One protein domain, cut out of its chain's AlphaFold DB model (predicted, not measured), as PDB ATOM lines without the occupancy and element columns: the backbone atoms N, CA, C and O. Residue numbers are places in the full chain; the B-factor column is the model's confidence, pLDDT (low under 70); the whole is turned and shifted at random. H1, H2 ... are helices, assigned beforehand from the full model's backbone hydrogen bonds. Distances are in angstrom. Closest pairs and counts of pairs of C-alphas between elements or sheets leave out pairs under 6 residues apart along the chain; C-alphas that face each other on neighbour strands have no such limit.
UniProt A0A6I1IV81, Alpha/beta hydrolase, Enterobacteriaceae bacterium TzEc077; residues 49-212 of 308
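Overview. This is residues 49 to 212 of the 308 residues of the protein "Alpha/beta hydrolase" of Enterobacteriaceae bacterium TzEc077 (UniProt A0A6I1IV81). One long helix, H4, runs through the middle, with the helical hairpin H5 and H6 packed crosswise on one side of it and short helices H1, H7 and H8 gathered loosely on another. H2 overlaps the first turns of H4 and, with short H3 near it, carries the length on beyond that end. The printed part has 164 residues with eight named helices, H1 to H8 in order, and no named strand: all helix, compact, with a radius of gyration of the C-alphas of 17.2 A and spans of 56 by 41 by 24 A.

Along the chain. H1, residues 49 to 56, begins at C-alpha 49 (8.671, -32.047, 8.883). H2 is residues 71 to 86, 22.2 A long, and H3 residues 95 to 99. H4, residues 103 to 127, spans 36.2 A from C-alpha 103 (24.147, -29.638, -9.977). H5 is residues 141 to 148, H6 170 to 181, 16.3 A long, H7 196 to 201 and H8 203 to 211, ending at C-alpha 211 (3.660, -28.488, 18.191).

Arrangement. H4 is the hub. H6 touches it, C-alphas 111 and 174 being closest at 5.0 A, at a steep tilt of 55 degrees. H5 touches H4 residues 114 to 122, closest C-alphas 118 and 145 at 4.6 A. H2 residues 71 to 78 touch H4 residues 103 to 106, closest C-alphas 75 and 103 at 6.1 A. H1 is close to H4 but not clearly touching, closest C-alphas 52 and 113 at 7.3 A. Every O i to N i+4 pair is within hydrogen-bond range but in H5, 2 of 4, where 4 of 5 O i to N i+3 pairs are.

Size, cuts and confidence. The farthest C-alphas, Gly 88 and Pro 129, are 56.0 A apart. The printed part has no cut. The links H1 to H2, H4 to H5, H5 to H6 and H6 to H7 are long. Residues 61 to 70 and 151 to 153 have pLDDT under 70.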
ATOM      1  N   GLY A  49       8.208 -30.665   8.748       87.44
ATOM      2  CA  GLY A  49       8.671 -32.047   8.883       87.44
ATOM      3  C   GLY A  49       8.313 -32.941   7.696       87.44
ATOM      4  O   GLY A  49       9.095 -33.808   7.312       87.44
ATOM      5  N   THR A  50       7.150 -32.711   7.091       87.06
ATOM      6  CA  THR A  50       6.730 -33.370   5.849       87.06
ATOM      7  C   THR A  50       7.549 -32.856   4.674       87.06
ATOM      8  O   THR A  50       8.026 -33.660   3.883       87.06
ATOM      9  N   ILE A  51       7.754 -31.535   4.585       86.50
ATOM     10  CA  ILE A  51       8.566 -30.911   3.534       86.50
ATOM     11  C   ILE A  51       9.965 -31.524   3.546       86.50
ATOM     12  O   ILE A  51      10.362 -32.091   2.539       86.50
ATOM     13  N   ILE A  52      10.659 -31.507   4.690       87.19
ATOM     14  CA  ILE A  52      11.997 -32.098   4.836       87.19
ATOM     15  C   ILE A  52      12.003 -33.554   4.362       87.19
ATOM     16  O   ILE A  52      12.813 -33.898   3.505       87.19
ATOM     17  N   GLN A  53      11.089 -34.398   4.852       87.69
ATOM     18  CA  GLN A  53      11.071 -35.815   4.469       87.69
ATOM     19  C   GLN A  53      10.823 -36.027   2.970       87.69
ATOM     20  O   GLN A  53      11.494 -36.867   2.389       87.69
ATOM     21  N   ILE A  54       9.986 -35.224   2.302       84.25
ATOM     22  CA  ILE A  54       9.810 -35.302   0.836       84.25
ATOM     23  C   ILE A  54      11.094 -34.919   0.057       84.25
ATOM     24  O   ILE A  54      11.182 -35.134  -1.146       84.25
ATOM     25  N   TYR A  55      12.122 -34.342   0.681       80.88
ATOM     26  CA  TYR A  55      13.411 -34.159  -0.003       80.88
ATOM     27  C   TYR A  55      14.373 -35.316   0.235       80.88
ATOM     28  O   TYR A  55      15.095 -35.702  -0.685       80.88
ATOM     29  N   ILE A  56      14.395 -35.872   1.445       85.00
ATOM     30  CA  ILE A  56      15.473 -36.772   1.885       85.00
ATOM     31  C   ILE A  56      15.035 -38.219   2.130       85.00
ATOM     32  O   ILE A  56      15.900 -39.070   2.309       85.00
ATOM     33  N   ASP A  57      13.735 -38.516   2.142       86.69
ATOM     34  CA  ASP A  57      13.201 -39.853   2.402       86.69
ATOM     35  C   ASP A  57      12.864 -40.595   1.099       86.69
ATOM     36  O   ASP A  57      11.875 -40.266   0.436       86.69
ATOM     37  N   PRO A  58      13.621 -41.647   0.729       79.06
ATOM     38  CA  PRO A  58      13.357 -42.420  -0.479       79.06
ATOM     39  C   PRO A  58      11.950 -43.024  -0.554       79.06
ATOM     40  O   PRO A  58      11.497 -43.315  -1.660       79.06
ATOM     41  N   GLU A  59      11.270 -43.241   0.576       79.88
ATOM     42  CA  GLU A  59       9.900 -43.764   0.608       79.88
ATOM     43  C   GLU A  59       8.888 -42.685   0.200       79.88
ATOM     44  O   GLU A  59       8.055 -42.913  -0.675       79.88
ATOM     45  N   MET A  60       9.009 -41.470   0.745       76.94
ATOM     46  CA  MET A  60       8.115 -40.348   0.413       76.94
ATOM     47  C   MET A  60       8.373 -39.776  -0.986       76.94
ATOM     48  O   MET A  60       7.494 -39.174  -1.605       76.94
ATOM     49  N   ASN A  61       9.568 -40.023  -1.513       64.56
ATOM     50  CA  ASN A  61      10.028 -39.554  -2.816       64.56
ATOM     51  C   ASN A  61       9.508 -40.400  -3.996       64.56
ATOM     52  O   ASN A  61       9.795 -40.101  -5.162       64.56
ATOM     53  N   GLN A  62       8.761 -41.474  -3.719       59.69
ATOM     54  CA  GLN A  62       8.168 -42.357  -4.731       59.69
ATOM     55  C   GLN A  62       6.732 -41.970  -5.105       59.69
ATOM     56  O   GLN A  62       6.369 -42.081  -6.276       59.69
ATOM     57  N   ASP A  63       5.955 -41.457  -4.150       48.84
ATOM     58  CA  ASP A  63       4.495 -41.322  -4.269       48.84
ATOM     59  C   ASP A  63       4.012 -39.951  -4.761       48.84
ATOM     60  O   ASP A  63       2.816 -39.738  -4.963       48.84
ATOM     61  N   SER A  64       4.907 -38.983  -4.969       47.12
ATOM     62  CA  SER A  64       4.457 -37.598  -5.102       47.12
ATOM     63  C   SER A  64       3.825 -37.220  -6.448       47.12
ATOM     64  O   SER A  64       3.204 -36.174  -6.487       47.12
ATOM     65  N   ASN A  65       3.921 -37.964  -7.558       44.16
ATOM     66  CA  ASN A  65       3.437 -37.501  -8.889       44.16
ATOM     67  C   ASN A  65       3.948 -36.096  -9.336       44.16
ATOM     68  O   ASN A  65       3.562 -35.601 -10.394       44.16
ATOM     69  N   PHE A  66       4.857 -35.471  -8.577       38.84
ATOM     70  CA  PHE A  66       5.574 -34.240  -8.901       38.84
ATOM     71  C   PHE A  66       6.994 -34.590  -9.333       38.84
ATOM     72  O   PHE A  66       7.643 -35.462  -8.757       38.84
ATOM     73  N   ALA A  67       7.491 -33.871 -10.336       44.75
ATOM     74  CA  ALA A  67       8.773 -34.098 -10.997       44.75
ATOM     75  C   ALA A  67      10.029 -33.855 -10.123       44.75
ATOM     76  O   ALA A  67      11.116 -33.728 -10.681       44.75
ATOM     77  N   VAL A  68       9.915 -33.715  -8.792       46.88
ATOM     78  CA  VAL A  68      10.925 -32.944  -8.042       46.88
ATOM     79  C   VAL A  68      11.342 -33.437  -6.660       46.88
ATOM     80  O   VAL A  68      12.255 -32.870  -6.077       46.88
ATOM     81  N   SER A  69      10.853 -34.570  -6.175       53.84
ATOM     82  CA  SER A  69      11.384 -35.166  -4.934       53.84
ATOM     83  C   SER A  69      12.478 -36.203  -5.179       53.84
ATOM     84  O   SER A  69      12.646 -37.144  -4.420       53.84
ATOM     85  N   LYS A  70      13.257 -36.096  -6.254       69.50
ATOM     86  CA  LYS A  70      14.341 -37.053  -6.501       69.50
ATOM     87  C   LYS A  70      15.652 -36.321  -6.682       69.50
ATOM     88  O   LYS A  70      16.242 -36.412  -7.752       69.50
ATOM     89  N   LEU A  71      16.105 -35.621  -5.639       81.31
ATOM     90  CA  LEU A  71      17.401 -34.933  -5.629       81.31
ATOM     91  C   LEU A  71      18.512 -35.840  -6.196       81.31
ATOM     92  O   LEU A  71      19.208 -35.459  -7.134       81.31
ATOM     93  N   ASP A  72      18.579 -37.102  -5.761       85.81
ATOM     94  CA  ASP A  72      19.556 -38.072  -6.275       85.81
ATOM     95  C   ASP A  72      19.337 -38.474  -7.741       85.81
ATOM     96  O   ASP A  72      20.288 -38.819  -8.444       85.81
ATOM     97  N   GLN A  73      18.099 -38.473  -8.242       83.31
ATOM     98  CA  GLN A  73      17.834 -38.738  -9.664       83.31
ATOM     99  C   GLN A  73      18.122 -37.506 -10.513       83.31
ATOM    100  O   GLN A  73      18.655 -37.670 -11.603       83.31
ATOM    101  N   ALA A  74      17.847 -36.303 -10.010       83.75
ATOM    102  CA  ALA A  74      18.205 -35.051 -10.661       83.75
ATOM    103  C   ALA A  74      19.727 -34.955 -10.824       83.75
ATOM    104  O   ALA A  74      20.200 -34.733 -11.933       83.75
ATOM    105  N   ILE A  75      20.499 -35.250  -9.769       89.81
ATOM    106  CA  ILE A  75      21.967 -35.303  -9.841       89.81
ATOM    107  C   ILE A  75      22.443 -36.384 -10.821       89.81
ATOM    108  O   ILE A  75      23.297 -36.109 -11.665       89.81
ATOM    109  N   ARG A  76      21.887 -37.604 -10.770       89.44
ATOM    110  CA  ARG A  76      22.260 -38.682 -11.708       89.44
ATOM    111  C   ARG A  76      21.950 -38.335 -13.163       89.44
ATOM    112  O   ARG A  76      22.820 -38.493 -14.015       89.44
ATOM    113  N   ALA A  77      20.740 -37.852 -13.439       89.56
ATOM    114  CA  ALA A  77      20.319 -37.431 -14.770       89.56
ATOM    115  C   ALA A  77      21.193 -36.280 -15.270       89.56
ATOM    116  O   ALA A  77      21.667 -36.309 -16.404       89.56
ATOM    117  N   ARG A  78      21.484 -35.303 -14.402       92.75
ATOM    118  CA  ARG A  78      22.319 -34.167 -14.772       92.75
ATOM    119  C   ARG A  78      23.750 -34.578 -15.100       92.75
ATOM    120  O   ARG A  78      24.271 -34.135 -16.116       92.75
ATOM    121  N   ARG A  79      24.352 -35.495 -14.333       93.69
ATOM    122  CA  ARG A  79      25.681 -36.057 -14.644       93.69
ATOM    123  C   ARG A  79      25.715 -36.756 -16.008       93.69
ATOM    124  O   ARG A  79      26.692 -36.613 -16.734       93.69
ATOM    125  N   GLN A  80      24.660 -37.490 -16.371       93.38
ATOM    126  CA  GLN A  80      24.556 -38.126 -17.692       93.38
ATOM    127  C   GLN A  80      24.444 -37.092 -18.818       93.38
ATOM    128  O   GLN A  80      25.124 -37.225 -19.834       93.38
ATOM    129  N   ILE A  81      23.630 -36.052 -18.620       93.56
ATOM    130  CA  ILE A  81      23.492 -34.927 -19.554       93.56
ATOM    131  C   ILE A  81      24.835 -34.215 -19.738       93.56
ATOM    132  O   ILE A  81      25.275 -34.029 -20.869       93.56
ATOM    133  N   ASP A  82      25.522 -33.874 -18.647       94.69
ATOM    134  CA  ASP A  82      26.807 -33.176 -18.702       94.69
ATOM    135  C   ASP A  82      27.886 -34.032 -19.393       94.69
ATOM    136  O   ASP A  82      28.665 -33.512 -20.192       94.69
ATOM    137  N   ALA A  83      27.892 -35.353 -19.173       96.06
ATOM    138  CA  ALA A  83      28.783 -36.278 -19.879       96.06
ATOM    139  C   ALA A  83      28.474 -36.365 -21.385       96.06
ATOM    140  O   ALA A  83      29.397 -36.351 -22.199       96.06
ATOM    141  N   ALA A  84      27.193 -36.414 -21.770       96.88
ATOM    142  CA  ALA A  84      26.780 -36.421 -23.173       96.88
ATOM    143  C   ALA A  84      27.141 -35.103 -23.878       96.88
ATOM    144  O   ALA A  84      27.623 -35.124 -25.012       96.88
ATOM    145  N   ILE A  85      26.970 -33.963 -23.200       96.75
ATOM    146  CA  ILE A  85      27.400 -32.648 -23.694       96.75
ATOM    147  C   ILE A  85      28.922 -32.623 -23.881       96.75
ATOM    148  O   ILE A  85      29.400 -32.250 -24.951       96.75
ATOM    149  N   ALA A  86      29.689 -33.072 -22.882       97.06
ATOM    150  CA  ALA A  86      31.150 -33.123 -22.955       97.06
ATOM    151  C   ALA A  86      31.658 -34.052 -24.073       97.06
ATOM    152  O   ALA A  86      32.678 -33.770 -24.698       97.06
ATOM    153  N   ALA A  87      30.930 -35.134 -24.361       97.81
ATOM    154  CA  ALA A  87      31.217 -36.056 -25.457       97.81
ATOM    155  C   ALA A  87      30.739 -35.558 -26.839       97.81
ATOM    156  O   ALA A  87      30.920 -36.265 -27.830       97.81
ATOM    157  N   GLY A  88      30.106 -34.381 -26.929       97.31
ATOM    158  CA  GLY A  88      29.535 -33.849 -28.173       97.31
ATOM    159  C   GLY A  88      28.295 -34.601 -28.674       97.31
ATOM    160  O   GLY A  88      27.905 -34.449 -29.828       97.31
ATOM    161  N   GLN A  89      27.679 -35.423 -27.822       97.25
ATOM    162  CA  GLN A  89      26.506 -36.249 -28.131       97.25
ATOM    163  C   GLN A  89      25.181 -35.518 -27.874       97.25
ATOM    164  O   GLN A  89      24.130 -35.976 -28.316       97.25
ATOM    165  N   MET A  90      25.220 -34.393 -27.158       96.38
ATOM    166  CA  MET A  90      24.062 -33.566 -26.828       96.38
ATOM    167  C   MET A  90      24.435 -32.081 -26.900       96.38
ATOM    168  O   MET A  90      25.538 -31.688 -26.525       96.38
ATOM    169  N   SER A  91      23.506 -31.245 -27.367       96.12
ATOM    170  CA  SER A  91      23.662 -29.788 -27.321       96.12
ATOM    171  C   SER A  91      23.381 -29.265 -25.907       96.12
ATOM    172  O   SER A  91      22.388 -29.678 -25.309       96.12
ATOM    173  N   PRO A  92      24.145 -28.286 -25.384       92.94
ATOM    174  CA  PRO A  92      23.775 -27.580 -24.154       92.94
ATOM    175  C   PRO A  92      22.388 -26.916 -24.210       92.94
ATOM    176  O   PRO A  92      21.776 -26.689 -23.171       92.94
ATOM    177  N   ASN A  93      21.894 -26.621 -25.419       95.25
ATOM    178  CA  ASN A  93      20.580 -26.020 -25.664       95.25
ATOM    179  C   ASN A  93      19.487 -27.063 -25.960       95.25
ATOM    180  O   ASN A  93      18.392 -26.694 -26.383       95.25
ATOM    181  N   ASP A  94      19.783 -28.356 -25.808       93.19
ATOM    182  CA  ASP A  94      18.780 -29.409 -25.950       93.19
ATOM    183  C   ASP A  94      17.649 -29.205 -24.917       93.19
ATOM    184  O   ASP A  94      17.944 -28.949 -23.742       93.19
ATOM    185  N   PRO A  95      16.360 -29.317 -25.298       89.56
ATOM    186  CA  PRO A  95      15.244 -29.166 -24.364       89.56
ATOM    187  C   PRO A  95      15.344 -30.058 -23.120       89.56
ATOM    188  O   PRO A  95      14.944 -29.635 -22.037       89.56
ATOM    189  N   LEU A  96      15.910 -31.265 -23.241       85.06
ATOM    190  CA  LEU A  96      16.140 -32.161 -22.111       85.06
ATOM    191  C   LEU A  96      17.239 -31.629 -21.180       85.06
ATOM    192  O   LEU A  96      17.092 -31.692 -19.959       85.06
ATOM    193  N   ALA A  97      18.312 -31.064 -21.741       86.31
ATOM    194  CA  ALA A  97      19.398 -30.455 -20.971       86.31
ATOM    195  C   ALA A  97      18.944 -29.196 -20.214       86.31
ATOM    196  O   ALA A  97      19.405 -28.945 -19.100       86.31
ATOM    197  N   LEU A  98      18.024 -28.426 -20.803       84.69
ATOM    198  CA  LEU A  98      17.420 -27.245 -20.183       84.69
ATOM    199  C   LEU A  98      16.368 -27.602 -19.122       84.69
ATOM    200  O   LEU A  98      16.196 -26.858 -18.159       84.69
ATOM    201  N   ALA A  99      15.674 -28.733 -19.279       82.25
ATOM    202  CA  ALA A  99      14.657 -29.190 -18.333       82.25
ATOM    203  C   ALA A  99      15.244 -29.745 -17.024       82.25
ATOM    204  O   ALA A  99      14.554 -29.746 -16.003       82.25
ATOM    205  N   VAL A 100      16.495 -30.221 -17.033       82.88
ATOM    206  CA  VAL A 100      17.168 -30.752 -15.839       82.88
ATOM    207  C   VAL A 100      18.093 -29.685 -15.236       82.88
ATOM    208  O   VAL A 100      19.068 -29.291 -15.887       82.88
ATOM    209  N   PRO A 101      17.849 -29.230 -13.990       83.94
ATOM    210  CA  PRO A 101      18.676 -28.211 -13.352       83.94
ATOM    211  C   PRO A 101      20.133 -28.665 -13.231       83.94
ATOM    212  O   PRO A 101      20.423 -29.853 -13.092       83.94
ATOM    213  N   THR A 102      21.066 -27.711 -13.281       90.38
ATOM    214  CA  THR A 102      22.484 -27.989 -13.020       90.38
ATOM    215  C   THR A 102      22.676 -28.498 -11.591       90.38
ATOM    216  O   THR A 102      21.873 -28.196 -10.707       90.38
ATOM    217  N   ILE A 103      23.781 -29.209 -11.337       92.50
ATOM    218  CA  ILE A 103      24.147 -29.638  -9.977       92.50
ATOM    219  C   ILE A 103      24.200 -28.434  -9.026       92.50
ATOM    220  O   ILE A 103      23.707 -28.523  -7.908       92.50
ATOM    221  N   ASP A 104      24.725 -27.296  -9.491       92.19
ATOM    222  CA  ASP A 104      24.775 -26.045  -8.729       92.19
ATOM    223  C   ASP A 104      23.382 -25.540  -8.323       92.19
ATOM    224  O   ASP A 104      23.162 -25.218  -7.156       92.19
ATOM    225  N   LYS A 105      22.414 -25.549  -9.253       87.06
ATOM    226  CA  LYS A 105      21.028 -25.144  -8.977       87.06
ATOM    227  C   LYS A 105      20.291 -26.123  -8.072       87.06
ATOM    228  O   LYS A 105      19.526 -25.699  -7.210       87.06
ATOM    229  N   THR A 106      20.533 -27.423  -8.222       86.94
ATOM    230  CA  THR A 106      19.996 -28.428  -7.295       86.94
ATOM    231  C   THR A 106      20.587 -28.259  -5.892       86.94
ATOM    232  O   THR A 106      19.846 -28.313  -4.911       86.94
ATOM    233  N   ALA A 107      21.895 -28.004  -5.787       91.75
ATOM    234  CA  ALA A 107      22.569 -27.749  -4.518       91.75
ATOM    235  C   ALA A 107      22.083 -26.454  -3.852       91.75
ATOM    236  O   ALA A 107      21.884 -26.450  -2.646       91.75
ATOM    237  N   GLU A 108      21.842 -25.384  -4.615       88.25
ATOM    238  CA  GLU A 108      21.300 -24.112  -4.110       88.25
ATOM    239  C   GLU A 108      19.924 -24.287  -3.449       88.25
ATOM    240  O   GLU A 108      19.720 -23.812  -2.331       88.25
ATOM    241  N   GLY A 109      19.005 -25.012  -4.102       84.19
ATOM    242  CA  GLY A 109      17.677 -25.288  -3.543       84.19
ATOM    243  C   GLY A 109      17.727 -26.198  -2.313       84.19
ATOM    244  O   GLY A 109      17.050 -25.940  -1.318       84.19
ATOM    245  N   TYR A 110      18.571 -27.236  -2.330       89.06
ATOM    246  CA  TYR A 110      18.733 -28.105  -1.162       89.06
ATOM    247  C   TYR A 110      19.422 -27.387   0.010       89.06
ATOM    248  O   TYR A 110      19.044 -27.579   1.164       89.06
ATOM    249  N   ALA A 111      20.381 -26.505  -0.269       92.81
ATOM    250  CA  ALA A 111      21.048 -25.693   0.741       92.81
ATOM    251  C   ALA A 111      20.087 -24.752   1.477       92.81
ATOM    252  O   ALA A 111      20.235 -24.553   2.683       92.81
ATOM    253  N   GLU A 112      19.093 -24.202   0.777       88.31
ATOM    254  CA  GLU A 112      18.040 -23.388   1.386       88.31
ATOM    255  C   GLU A 112      17.235 -24.199   2.414       88.31
ATOM    256  O   GLU A 112      17.045 -23.757   3.549       88.31
ATOM    257  N   LEU A 113      16.856 -25.437   2.071       87.81
ATOM    258  CA  LEU A 113      16.180 -26.354   2.993       87.81
ATOM    259  C   LEU A 113      17.041 -26.674   4.227       87.81
ATOM    260  O   LEU A 113      16.530 -26.694   5.349       87.81
ATOM    261  N   LEU A 114      18.346 -26.905   4.042       93.69
ATOM    262  CA  LEU A 114      19.271 -27.157   5.153       93.69
ATOM    263  C   LEU A 114      19.422 -25.933   6.066       93.69
ATOM    264  O   LEU A 114      19.439 -26.088   7.288       93.69
ATOM    265  N   ALA A 115      19.461 -24.722   5.503       93.75
ATOM    266  CA  ALA A 115      19.458 -23.487   6.281       93.75
ATOM    267  C   ALA A 115      18.180 -23.355   7.128       93.75
ATOM    268  O   ALA A 115      18.249 -22.989   8.300       93.75
ATOM    269  N   TYR A 116      17.017 -23.730   6.588       89.56
ATOM    270  CA  TYR A 116      15.758 -23.736   7.342       89.56
ATOM    271  C   TYR A 116      15.746 -24.767   8.468       89.56
ATOM    272  O   TYR A 116      15.303 -24.461   9.575       89.56
ATOM    273  N   ALA A 117      16.286 -25.965   8.235       92.50
ATOM    274  CA  ALA A 117      16.459 -26.953   9.295       92.50
ATOM    275  C   ALA A 117      17.407 -26.452  10.403       92.50
ATOM    276  O   ALA A 117      17.183 -26.728  11.584       92.50
ATOM    277  N   ALA A 118      18.440 -25.681  10.042       94.94
ATOM    278  CA  ALA A 118      19.359 -25.080  11.003       94.94
ATOM    279  C   ALA A 118      18.661 -24.006  11.855       94.94
ATOM    280  O   ALA A 118      18.762 -24.038  13.081       94.94
ATOM    281  N   PHE A 119      17.868 -23.124  11.238       92.81
ATOM    282  CA  PHE A 119      17.047 -22.152  11.968       92.81
ATOM    283  C   PHE A 119      16.002 -22.814  12.867       92.81
ATOM    284  O   PHE A 119      15.813 -22.383  14.004       92.81
ATOM    285  N   ALA A 120      15.358 -23.888  12.407       91.50
ATOM    286  CA  ALA A 120      14.437 -24.657  13.238       91.50
ATOM    287  C   ALA A 120      15.154 -25.254  14.459       91.50
ATOM    288  O   ALA A 120      14.642 -25.165  15.572       91.50
ATOM    289  N   SER A 121      16.368 -25.783  14.279       92.81
ATOM    290  CA  SER A 121      17.194 -26.303  15.376       92.81
ATOM    291  C   SER A 121      17.592 -25.200  16.367       92.81
ATOM    292  O   SER A 121      17.504 -25.403  17.579       92.81
ATOM    293  N   ALA A 122      17.940 -24.005  15.876       92.31
ATOM    294  CA  ALA A 122      18.187 -22.828  16.711       92.31
ATOM    295  C   ALA A 122      16.934 -22.409  17.506       92.31
ATOM    296  O   ALA A 122      17.020 -22.134  18.704       92.31
ATOM    297  N   GLY A 123      15.756 -22.439  16.876       90.50
ATOM    298  CA  GLY A 123      14.470 -22.187  17.531       90.50
ATOM    299  C   GLY A 123      14.114 -23.232  18.594       90.50
ATOM    300  O   GLY A 123      13.649 -22.871  19.674       90.50
ATOM    301  N   ILE A 124      14.389 -24.517  18.334       93.06
ATOM    302  CA  ILE A 124      14.263 -25.591  19.329       93.06
ATOM    303  C   ILE A 124      15.160 -25.290  20.524       93.06
ATOM    304  O   ILE A 124      14.680 -25.314  21.654       93.06
ATOM    305  N   LYS A 125      16.433 -24.951  20.291       92.62
ATOM    306  CA  LYS A 125      17.369 -24.612  21.370       92.62
ATOM    307  C   LYS A 125      16.908 -23.406  22.186       92.62
ATOM    308  O   LYS A 125      17.049 -23.410  23.403       92.62
ATOM    309  N   ALA A 126      16.308 -22.397  21.556       89.31
ATOM    310  CA  ALA A 126      15.745 -21.258  22.279       89.31
ATOM    311  C   ALA A 126      14.624 -21.666  23.262       89.31
ATOM    312  O   ALA A 126      14.463 -21.031  24.302       89.31
ATOM    313  N   GLN A 127      13.872 -22.732  22.963       88.88
ATOM    314  CA  GLN A 127      12.840 -23.290  23.850       88.88
ATOM    315  C   GLN A 127      13.383 -24.365  24.807       88.88
ATOM    316  O   GLN A 127      12.846 -24.554  25.896       88.88
ATOM    317  N   GLN A 128      14.435 -25.077  24.399       92.62
ATOM    318  CA  GLN A 128      15.099 -26.154  25.131       92.62
ATOM    319  C   GLN A 128      16.619 -25.912  25.112       92.62
ATOM    320  O   GLN A 128      17.309 -26.447  24.242       92.62
ATOM    321  N   PRO A 129      17.159 -25.110  26.053       90.94
ATOM    322  CA  PRO A 129      18.543 -24.622  26.001       90.94
ATOM    323  C   PRO A 129      19.624 -25.703  25.911       90.94
ATOM    324  O   PRO A 129      20.681 -25.453  25.332       90.94
ATOM    325  N   ASP A 130      19.355 -26.905  26.419       92.00
ATOM    326  CA  ASP A 130      20.286 -28.038  26.391       92.00
ATOM    327  C   ASP A 130      20.273 -28.814  25.062       92.00
ATOM    328  O   ASP A 130      21.074 -29.728  24.880       92.00
ATOM    329  N   TYR A 131      19.390 -28.464  24.116       94.38
ATOM    330  CA  TYR A 131      19.343 -29.122  22.814       94.38
ATOM    331  C   TYR A 131      20.642 -28.891  22.031       94.38
ATOM    332  O   TYR A 131      21.154 -27.763  21.932       94.38
ATOM    333  N   ASP A 132      21.162 -29.978  21.463       93.12
ATOM    334  CA  ASP A 132      22.306 -29.957  20.565       93.12
ATOM    335  C   ASP A 132      21.839 -29.632  19.141       93.12
ATOM    336  O   ASP A 132      21.170 -30.430  18.488       93.12
ATOM    337  N   LEU A 133      22.238 -28.462  18.636       90.25
ATOM    338  CA  LEU A 133      21.923 -27.983  17.282       90.25
ATOM    339  C   LEU A 133      22.394 -28.946  16.190       90.25
ATOM    340  O   LEU A 133      21.873 -28.932  15.078       90.25
ATOM    341  N   LYS A 134      23.401 -29.764  16.504       92.19
ATOM    342  CA  LYS A 134      24.030 -30.709  15.587       92.19
ATOM    343  C   LYS A 134      23.313 -32.052  15.544       92.19
ATOM    344  O   LYS A 134      23.617 -32.853  14.660       92.19
ATOM    345  N   ALA A 135      22.368 -32.300  16.456       92.94
ATOM    346  CA  ALA A 135      21.821 -33.625  16.729       92.94
ATOM    347  C   ALA A 135      21.328 -34.350  15.471       92.94
ATOM    348  O   ALA A 135      21.655 -35.520  15.280       92.94
ATOM    349  N   ILE A 136      20.612 -33.657  14.581       95.50
ATOM    350  CA  ILE A 136      20.023 -34.252  13.372       95.50
ATOM    351  C   ILE A 136      20.860 -34.085  12.101       95.50
ATOM    352  O   ILE A 136      20.439 -34.551  11.046       95.50
ATOM    353  N   PHE A 137      22.016 -33.426  12.157       97.06
ATOM    354  CA  PHE A 137      22.828 -33.168  10.968       97.06
ATOM    355  C   PHE A 137      23.920 -34.227  10.773       97.06
ATOM    356  O   PHE A 137      24.411 -34.853  11.721       97.06
ATOM    357  N   THR A 138      24.317 -34.431   9.518       96.62
ATOM    358  CA  THR A 138      25.493 -35.228   9.160       96.62
ATOM    359  C   THR A 138      26.778 -34.484   9.531       96.62
ATOM    360  O   THR A 138      26.792 -33.262   9.710       96.62
ATOM    361  N   SER A 139      27.897 -35.212   9.599       89.56
ATOM    362  CA  SER A 139      29.221 -34.595   9.766       89.56
ATOM    363  C   SER A 139      29.486 -33.566   8.654       89.56
ATOM    364  O   SER A 139      29.121 -33.793   7.501       89.56
ATOM    365  N   GLY A 140      30.089 -32.423   8.994       88.44
ATOM    366  CA  GLY A 140      30.305 -31.282   8.089       88.44
ATOM    367  C   GLY A 140      29.106 -30.329   7.988       88.44
ATOM    368  O   GLY A 140      29.265 -29.125   8.180       88.44
ATOM    369  N   ALA A 141      27.893 -30.851   7.785       96.44
ATOM    370  CA  ALA A 141      26.671 -30.038   7.785       96.44
ATOM    371  C   ALA A 141      26.340 -29.489   9.184       96.44
ATOM    372  O   ALA A 141      25.905 -28.348   9.320       96.44
ATOM    373  N   ALA A 142      26.610 -30.282  10.224       95.12
ATOM    374  CA  ALA A 142      26.396 -29.916  11.619       95.12
ATOM    375  C   ALA A 142      27.138 -28.633  12.047       95.12
ATOM    376  O   ALA A 142      26.586 -27.806  12.772       95.12
ATOM    377  N   ASP A 143      28.369 -28.428  11.572       92.88
ATOM    378  CA  ASP A 143      29.154 -27.238  11.924       92.88
ATOM    379  C   ASP A 143      28.623 -25.969  11.259       92.88
ATOM    380  O   ASP A 143      28.768 -24.880  11.818       92.88
ATOM    381  N   ILE A 144      28.001 -26.110  10.085       95.69
ATOM    382  CA  ILE A 144      27.305 -25.022   9.396       95.69
ATOM    383  C   ILE A 144      25.980 -24.734  10.107       95.69
ATOM    384  O   ILE A 144      25.672 -23.571  10.347       95.69
ATOM    385  N   ALA A 145      25.224 -25.768  10.491       94.94
ATOM    386  CA  ALA A 145      23.938 -25.614  11.171       94.94
ATOM    387  C   ALA A 145      24.057 -24.844  12.495       94.94
ATOM    388  O   ALA A 145      23.233 -23.983  12.792       94.94
ATOM    389  N   GLU A 146      25.121 -25.095  13.258       92.25
ATOM    390  CA  GLU A 146      25.415 -24.373  14.500       92.25
ATOM    391  C   GLU A 146      25.582 -22.859  14.293       92.25
ATOM    392  O   GLU A 146      25.235 -22.077  15.178       92.25
ATOM    393  N   LEU A 147      26.040 -22.415  13.114       93.56
ATOM    394  CA  LEU A 147      26.177 -20.985  12.816       93.56
ATOM    395  C   LEU A 147      24.832 -20.252  12.847       93.56
ATOM    396  O   LEU A 147      24.832 -19.049  13.070       93.56
ATOM    397  N   ALA A 148      23.698 -20.940  12.671       94.00
ATOM    398  CA  ALA A 148      22.371 -20.328  12.744       94.00
ATOM    399  C   ALA A 148      22.038 -19.764  14.135       94.00
ATOM    400  O   ALA A 148      21.255 -18.827  14.238       94.00
ATOM    401  N   TYR A 149      22.611 -20.337  15.197       90.81
ATOM    402  CA  TYR A 149      22.416 -19.868  16.572       90.81
ATOM    403  C   TYR A 149      23.493 -18.868  17.015       90.81
ATOM    404  O   TYR A 149      23.255 -18.081  17.925       90.81
ATOM    405  N   GLY A 150      24.670 -18.913  16.387       82.12
ATOM    406  CA  GLY A 150      25.874 -18.253  16.889       82.12
ATOM    407  C   GLY A 150      26.679 -19.171  17.813       82.12
ATOM    408  O   GLY A 150      26.182 -20.169  18.339       82.12
ATOM    409  N   ARG A 151      27.968 -18.873  17.981       67.75
ATOM    410  CA  ARG A 151      28.913 -19.686  18.768       67.75
ATOM    411  C   ARG A 151      29.339 -19.015  20.071       67.75
ATOM    412  O   ARG A 151      29.735 -19.719  20.997       67.75
ATOM    413  N   THR A 152      29.287 -17.683  20.160       62.72
ATOM    414  CA  THR A 152      29.890 -16.935  21.284       62.72
ATOM    415  C   THR A 152      29.150 -15.637  21.630       62.72
ATOM    416  O   THR A 152      29.783 -14.636  21.960       62.72
ATOM    417  N   GLY A 153      27.818 -15.630  21.546       64.50
ATOM    418  CA  GLY A 153      27.017 -14.418  21.772       64.50
ATOM    419  C   GLY A 153      27.002 -13.455  20.580       64.50
ATOM    420  O   GLY A 153      26.671 -12.285  20.745       64.50
ATOM    421  N   ASP A 154      27.390 -13.946  19.405       79.75
ATOM    422  CA  ASP A 154      27.114 -13.348  18.104       79.75
ATOM    423  C   ASP A 154      25.660 -13.615  17.674       79.75
ATOM    424  O   ASP A 154      25.027 -14.556  18.145       79.75
ATOM    425  N   ASP A 155      25.140 -12.796  16.753       80.50
ATOM    426  CA  ASP A 155      23.728 -12.813  16.320       80.50
ATOM    427  C   ASP A 155      23.339 -14.039  15.459       80.50
ATOM    428  O   ASP A 155      22.203 -14.144  14.994       80.50
ATOM    429  N   GLY A 156      24.274 -14.967  15.228       90.94
ATOM    430  CA  GLY A 156      24.125 -16.064  14.275       90.94
ATOM    431  C   GLY A 156      24.201 -15.610  12.810       90.94
ATOM    432  O   GLY A 156      24.207 -14.424  12.476       90.94
ATOM    433  N   ALA A 157      24.308 -16.577  11.902       93.75
ATOM    434  CA  ALA A 157      24.361 -16.336  10.467       93.75
ATOM    435  C   ALA A 157      22.952 -16.209   9.867       93.75
ATOM    436  O   ALA A 157      22.084 -17.055  10.088       93.75
ATOM    437  N   CYS A 158      22.747 -15.188   9.035       93.69
ATOM    438  CA  CYS A 158      21.536 -15.019   8.238       93.69
ATOM    439  C   CYS A 158      21.447 -16.074   7.122       93.69
ATOM    440  O   CYS A 158      22.433 -16.726   6.761       93.69
ATOM    441  N   LEU A 159      20.258 -16.198   6.521       92.56
ATOM    442  CA  LEU A 159      20.032 -17.079   5.368       92.56
ATOM    443  C   LEU A 159      21.020 -16.753   4.238       92.56
ATOM    444  O   LEU A 159      21.694 -17.639   3.712       92.56
ATOM    445  N   SER A 160      21.129 -15.461   3.929       93.31
ATOM    446  CA  SER A 160      22.007 -14.883   2.920       93.31
ATOM    447  C   SER A 160      22.422 -13.460   3.316       93.31
ATOM    448  O   SER A 160      21.814 -12.838   4.190       93.31
ATOM    449  N   TYR A 161      23.465 -12.951   2.662       93.00
ATOM    450  CA  TYR A 161      23.927 -11.566   2.777       93.00
ATOM    451  C   TYR A 161      24.097 -10.964   1.378       93.00
ATOM    452  O   TYR A 161      24.366 -11.710   0.430       93.00
ATOM    453  N   PRO A 162      23.952  -9.636   1.213       93.19
ATOM    454  CA  PRO A 162      24.279  -8.975  -0.045       93.19
ATOM    455  C   PRO A 162      25.781  -9.069  -0.347       93.19
ATOM    456  O   PRO A 162      26.603  -9.302   0.539       93.19
ATOM    457  N   ALA A 163      26.152  -8.852  -1.610       92.69
ATOM    458  CA  ALA A 163      27.557  -8.742  -1.989       92.69
ATOM    459  C   ALA A 163      28.251  -7.605  -1.204       92.69
ATOM    460  O   ALA A 163      27.640  -6.547  -1.022       92.69
ATOM    461  N   PRO A 164      29.515  -7.789  -0.773       94.06
ATOM    462  CA  PRO A 164      30.419  -8.902  -1.098       94.06
ATOM    463  C   PRO A 164      30.321 -10.127  -0.165       94.06
ATOM    464  O   PRO A 164      31.036 -11.103  -0.376       94.06
ATOM    465  N   ASP A 165      29.440 -10.109   0.835       94.81
ATOM    466  CA  ASP A 165      29.427 -11.075   1.944       94.81
ATOM    467  C   ASP A 165      28.551 -12.314   1.701       94.81
ATOM    468  O   ASP A 165      28.272 -13.069   2.632       94.81
ATOM    469  N   THR A 166      28.126 -12.572   0.462       93.44
ATOM    470  CA  THR A 166      27.211 -13.679   0.114       93.44
ATOM    471  C   THR A 166      27.670 -15.030   0.677       93.44
ATOM    472  O   THR A 166      26.863 -15.766   1.243       93.44
ATOM    473  N   ALA A 167      28.977 -15.316   0.630       95.06
ATOM    474  CA  ALA A 167      29.592 -16.548   1.140       95.06
ATOM    475  C   ALA A 167      29.476 -16.743   2.671       95.06
ATOM    476  O   ALA A 167      29.780 -17.820   3.205       95.06
ATOM    477  N   ASN A 168      29.060 -15.709   3.405       93.81
ATOM    478  CA  ASN A 168      28.831 -15.771   4.845       93.81
ATOM    479  C   ASN A 168      27.428 -16.267   5.208       93.81
ATOM    480  O   ASN A 168      27.221 -16.670   6.350       93.81
ATOM    481  N   GLY A 169      26.496 -16.305   4.253       95.56
ATOM    482  CA  GLY A 169      25.137 -16.791   4.477       95.56
ATOM    483  C   GLY A 169      25.099 -18.301   4.676       95.56
ATOM    484  O   GLY A 169      25.893 -19.032   4.077       95.56
ATOM    485  N   LEU A 170      24.155 -18.785   5.483       96.06
ATOM    486  CA  LEU A 170      23.966 -20.223   5.686       96.06
ATOM    487  C   LEU A 170      23.726 -20.962   4.369       96.06
ATOM    488  O   LEU A 170      24.313 -22.021   4.166       96.06
ATOM    489  N   GLN A 171      22.912 -20.398   3.470       94.81
ATOM    490  CA  GLN A 171      22.601 -21.032   2.188       94.81
ATOM    491  C   GLN A 171      23.869 -21.256   1.354       94.81
ATOM    492  O   GLN A 171      24.121 -22.374   0.912       94.81
ATOM    493  N   GLU A 172      24.722 -20.243   1.194       96.25
ATOM    494  CA  GLU A 172      25.971 -20.390   0.434       96.25
ATOM    495  C   GLU A 172      26.961 -21.344   1.116       96.25
ATOM    496  O   GLU A 172      27.623 -22.138   0.444       96.25
ATOM    497  N   LYS A 173      27.027 -21.355   2.455       97.50
ATOM    498  CA  LYS A 173      27.864 -22.316   3.193       97.50
ATOM    499  C   LYS A 173      27.390 -23.755   3.005       97.50
ATOM    500  O   LYS A 173      28.205 -24.632   2.715       97.50
ATOM    501  N   PHE A 174      26.086 -24.010   3.130       97.81
ATOM    502  CA  PHE A 174      25.518 -25.332   2.874       97.81
ATOM    503  C   PHE A 174      25.716 -25.752   1.420       97.81
ATOM    504  O   PHE A 174      26.129 -26.885   1.181       97.81
ATOM    505  N   LYS A 175      25.504 -24.841   0.462       97.25
ATOM    506  CA  LYS A 175      25.738 -25.086  -0.965       97.25
ATOM    507  C   LYS A 175      27.186 -25.500  -1.223       97.25
ATOM    508  O   LYS A 175      27.415 -26.524  -1.862       97.25
ATOM    509  N   ALA A 176      28.156 -24.766  -0.679       97.88
ATOM    510  CA  ALA A 176      29.572 -25.111  -0.794       97.88
ATOM    511  C   ALA A 176      29.876 -26.506  -0.217       97.88
ATOM    512  O   ALA A 176      30.581 -27.293  -0.847       97.88
ATOM    513  N   GLY A 177      29.298 -26.841   0.942       97.94
ATOM    514  CA  GLY A 177      29.429 -28.166   1.551       97.94
ATOM    515  C   GLY A 177      28.821 -29.294   0.710       97.94
ATOM    516  O   GLY A 177      29.470 -30.318   0.502       97.94
ATOM    517  N   ILE A 178      27.621 -29.086   0.155       97.50
ATOM    518  CA  ILE A 178      26.964 -30.031  -0.764       97.50
ATOM    519  C   ILE A 178      27.837 -30.271  -1.999       97.50
ATOM    520  O   ILE A 178      28.065 -31.417  -2.381       97.50
ATOM    521  N   LEU A 179      28.344 -29.207  -2.629       97.56
ATOM    522  CA  LEU A 179      29.170 -29.320  -3.833       97.56
ATOM    523  C   LEU A 179      30.492 -30.042  -3.554       97.56
ATOM    524  O   LEU A 179      30.894 -30.896  -4.343       97.56
ATOM    525  N   ALA A 180      31.137 -29.751  -2.421       97.69
ATOM    526  CA  ALA A 180      32.336 -30.465  -1.992       97.69
ATOM    527  C   ALA A 180      32.053 -31.957  -1.751       97.69
ATOM    528  O   ALA A 180      32.838 -32.807  -2.163       97.69
ATOM    529  N   PHE A 181      30.912 -32.286  -1.140       97.19
ATOM    530  CA  PHE A 181      30.493 -33.668  -0.920       97.19
ATOM    531  C   PHE A 181      30.215 -34.410  -2.237       97.19
ATOM    532  O   PHE A 181      30.641 -35.550  -2.410       97.19
ATOM    533  N   LEU A 182      29.564 -33.750  -3.198       96.56
ATOM    534  CA  LEU A 182      29.226 -34.308  -4.514       96.56
ATOM    535  C   LEU A 182      30.394 -34.365  -5.509       96.56
ATOM    536  O   LEU A 182      30.203 -34.874  -6.620       96.56
ATOM    537  N   ALA A 183      31.576 -33.863  -5.138       96.12
ATOM    538  CA  ALA A 183      32.790 -34.016  -5.935       96.12
ATOM    539  C   ALA A 183      33.153 -35.500  -6.131       96.12
ATOM    540  O   ALA A 183      33.693 -35.865  -7.176       96.12
ATOM    541  N   ASP A 184      32.796 -36.361  -5.172       95.19
ATOM    542  CA  ASP A 184      32.793 -37.808  -5.371       95.19
ATOM    543  C   ASP A 184      31.520 -38.235  -6.142       95.19
ATOM    544  O   ASP A 184      30.390 -38.023  -5.677       95.19
ATOM    545  N   PRO A 185      31.654 -38.857  -7.329       90.44
ATOM    546  CA  PRO A 185      30.509 -39.276  -8.128       90.44
ATOM    547  C   PRO A 185      29.710 -40.441  -7.520       90.44
ATOM    548  O   PRO A 185      28.607 -40.725  -7.990       90.44
ATOM    549  N   THR A 186      30.222 -41.119  -6.495       92.00
ATOM    550  CA  THR A 186      29.519 -42.204  -5.798       92.00
ATOM    551  C   THR A 186      28.568 -41.698  -4.712       92.00
ATOM    552  O   THR A 186      27.638 -42.413  -4.335       92.00
ATOM    553  N   HIS A 187      28.745 -40.454  -4.259       93.56
ATOM    554  CA  HIS A 187      27.881 -39.838  -3.265       93.56
ATOM    555  C   HIS A 187      26.518 -39.427  -3.835       93.56
ATOM    556  O   HIS A 187      26.391 -38.950  -4.970       93.56
ATOM    557  N   GLN A 188      25.502 -39.598  -2.993       90.50
ATOM    558  CA  GLN A 188      24.125 -39.158  -3.184       90.50
ATOM    559  C   GLN A 188      23.888 -37.894  -2.359       90.50
ATOM    560  O   GLN A 188      24.290 -37.825  -1.203       90.50
ATOM    561  N   ILE A 189      23.242 -36.884  -2.937       91.06
ATOM    562  CA  ILE A 189      23.072 -35.571  -2.293       91.06
ATOM    563  C   ILE A 189      22.297 -35.682  -0.973       91.06
ATOM    564  O   ILE A 189      22.603 -34.961  -0.031       91.06
ATOM    565  N   THR A 190      21.372 -36.638  -0.873       88.75
ATOM    566  CA  THR A 190      20.598 -36.925   0.347       88.75
ATOM    567  C   THR A 190      21.428 -37.516   1.497       88.75
ATOM    568  O   THR A 190      20.939 -37.593   2.619       88.75
ATOM    569  N   GLN A 191      22.687 -37.908   1.258       91.62
ATOM    570  CA  GLN A 191      23.613 -38.391   2.295       91.62
ATOM    571  C   GLN A 191      24.339 -37.258   3.040       91.62
ATOM    572  O   GLN A 191      25.084 -37.535   3.981       91.62
ATOM    573  N   TYR A 192      24.156 -36.001   2.627       94.94
ATOM    574  CA  TYR A 192      24.756 -34.823   3.252       94.94
ATOM    575  C   TYR A 192      23.669 -33.860   3.717       94.94
ATOM    576  O   TYR A 192      22.734 -33.594   2.978       94.94
ATOM    577  N   GLY A 193      23.810 -33.274   4.906       95.56
ATOM    578  CA  GLY A 193      22.833 -32.329   5.439       95.56
ATOM    579  C   GLY A 193      22.129 -32.903   6.655       95.56
ATOM    580  O   GLY A 193      22.712 -32.932   7.735       95.56
ATOM    581  N   ILE A 194      20.884 -33.346   6.489       95.12
ATOM    582  CA  ILE A 194      20.071 -33.931   7.564       95.12
ATOM    583  C   ILE A 194      20.222 -35.455   7.544       95.12
ATOM    584  O   ILE A 194      19.995 -36.097   6.522       95.12
ATOM    585  N   ASP A 195      20.553 -36.039   8.690       94.94
ATOM    586  CA  ASP A 195      20.511 -37.481   8.906       94.94
ATOM    587  C   ASP A 195      19.051 -37.919   9.095       94.94
ATOM    588  O   ASP A 195      18.424 -37.623  10.114       94.94
ATOM    589  N   LEU A 196      18.500 -38.626   8.102       91.94
ATOM    590  CA  LEU A 196      17.098 -39.053   8.085       91.94
ATOM    591  C   LEU A 196      16.715 -39.903   9.304       91.94
ATOM    592  O   LEU A 196      15.620 -39.746   9.849       91.94
ATOM    593  N   ASN A 197      17.602 -40.799   9.743       94.25
ATOM    594  CA  ASN A 197      17.316 -41.681  10.870       94.25
ATOM    595  C   ASN A 197      17.249 -40.877  12.163       94.25
ATOM    596  O   ASN A 197      16.298 -41.032  12.934       94.25
ATOM    597  N   LYS A 198      18.215 -39.981  12.386       95.44
ATOM    598  CA  LYS A 198      18.189 -39.090  13.549       95.44
ATOM    599  C   LYS A 198      16.991 -38.152  13.497       95.44
ATOM    600  O   LYS A 198      16.286 -38.029  14.487       95.44
ATOM    601  N   PHE A 199      16.686 -37.577  12.337       94.38
ATOM    602  CA  PHE A 199      15.520 -36.717  12.152       94.38
ATOM    603  C   PHE A 199      14.208 -37.413  12.543       94.38
ATOM    604  O   PHE A 199      13.395 -36.835  13.265       94.38
ATOM    605  N   LYS A 200      14.007 -38.670  12.120       93.31
ATOM    606  CA  LYS A 200      12.807 -39.460  12.444       93.31
ATOM    607  C   LYS A 200      12.734 -39.902  13.911       93.31
ATOM    608  O   LYS A 200      11.635 -40.126  14.413       93.31
ATOM    609  N   THR A 201      13.873 -40.058  14.586       95.62
ATOM    610  CA  THR A 201      13.944 -40.667  15.930       95.62
ATOM    611  C   THR A 201      14.222 -39.678  17.063       95.62
ATOM    612  O   THR A 201      13.936 -39.998  18.215       95.62
ATOM    613  N   ASP A 202      14.720 -38.476  16.768       96.44
ATOM    614  CA  ASP A 202      14.963 -37.426  17.759       96.44
ATOM    615  C   ASP A 202      13.635 -36.938  18.360       96.44
ATOM    616  O   ASP A 202      12.826 -36.269  17.714       96.44
ATOM    617  N   GLN A 203      13.401 -37.273  19.629       95.31
ATOM    618  CA  GLN A 203      12.140 -36.980  20.305       95.31
ATOM    619  C   GLN A 203      11.882 -35.476  20.467       95.31
ATOM    620  O   GLN A 203      10.719 -35.058  20.463       95.31
ATOM    621  N   VAL A 204      12.931 -34.659  20.607       95.19
ATOM    622  CA  VAL A 204      12.801 -33.204  20.739       95.19
ATOM    623  C   VAL A 204      12.298 -32.625  19.423       95.19
ATOM    624  O   VAL A 204      11.302 -31.899  19.416       95.19
ATOM    625  N   VAL A 205      12.908 -33.026  18.308       93.50
ATOM    626  CA  VAL A 205      12.487 -32.620  16.961       93.50
ATOM    627  C   VAL A 205      11.079 -33.114  16.660       93.50
ATOM    628  O   VAL A 205      10.241 -32.333  16.214       93.50
ATOM    629  N   GLN A 206      10.765 -34.375  16.958       93.00
ATOM    630  CA  GLN A 206       9.425 -34.920  16.729       93.00
ATOM    631  C   GLN A 206       8.349 -34.192  17.550       93.00
ATOM    632  O   GLN A 206       7.237 -33.981  17.063       93.00
ATOM    633  N   ASN A 207       8.658 -33.775  18.780       92.00
ATOM    634  CA  ASN A 207       7.737 -32.986  19.599       92.00
ATOM    635  C   ASN A 207       7.576 -31.562  19.061       92.00
ATOM    636  O   ASN A 207       6.444 -31.090  18.940       92.00
ATOM    637  N   PHE A 208       8.679 -30.908  18.691       91.12
ATOM    638  CA  PHE A 208       8.664 -29.588  18.063       91.12
ATOM    639  C   PHE A 208       7.806 -29.603  16.796       91.12
ATOM    640  O   PHE A 208       6.828 -28.868  16.703       91.12
ATOM    641  N   LEU A 209       8.079 -30.533  15.877       89.75
ATOM    642  CA  LEU A 209       7.348 -30.666  14.622       89.75
ATOM    643  C   LEU A 209       5.865 -30.977  14.817       89.75
ATOM    644  O   LEU A 209       5.090 -30.638  13.936       89.75
ATOM    645  N   LYS A 210       5.442 -31.597  15.922       87.44
ATOM    646  CA  LYS A 210       4.012 -31.768  16.237       87.44
ATOM    647  C   LYS A 210       3.384 -30.485  16.781       87.44
ATOM    648  O   LYS A 210       2.218 -30.220  16.506       87.44
ATOM    649  N   ALA A 211       4.140 -29.707  17.550       85.75
ATOM    650  CA  ALA A 211       3.660 -28.488  18.191       85.75
ATOM    651  C   ALA A 211       3.624 -27.274  17.244       85.75
ATOM    652  O   ALA A 211       2.782 -26.393  17.412       85.75
ATOM    653  N   THR A 212       4.507 -27.218  16.243       83.88
ATOM    654  CA  THR A 212       4.719 -26.036  15.390       83.88
ATOM    655  C   THR A 212       4.196 -26.238  13.967       83.88
ATOM    656  O   THR A 212       4.939 -26.121  12.994       83.88
TER     657      THR A 212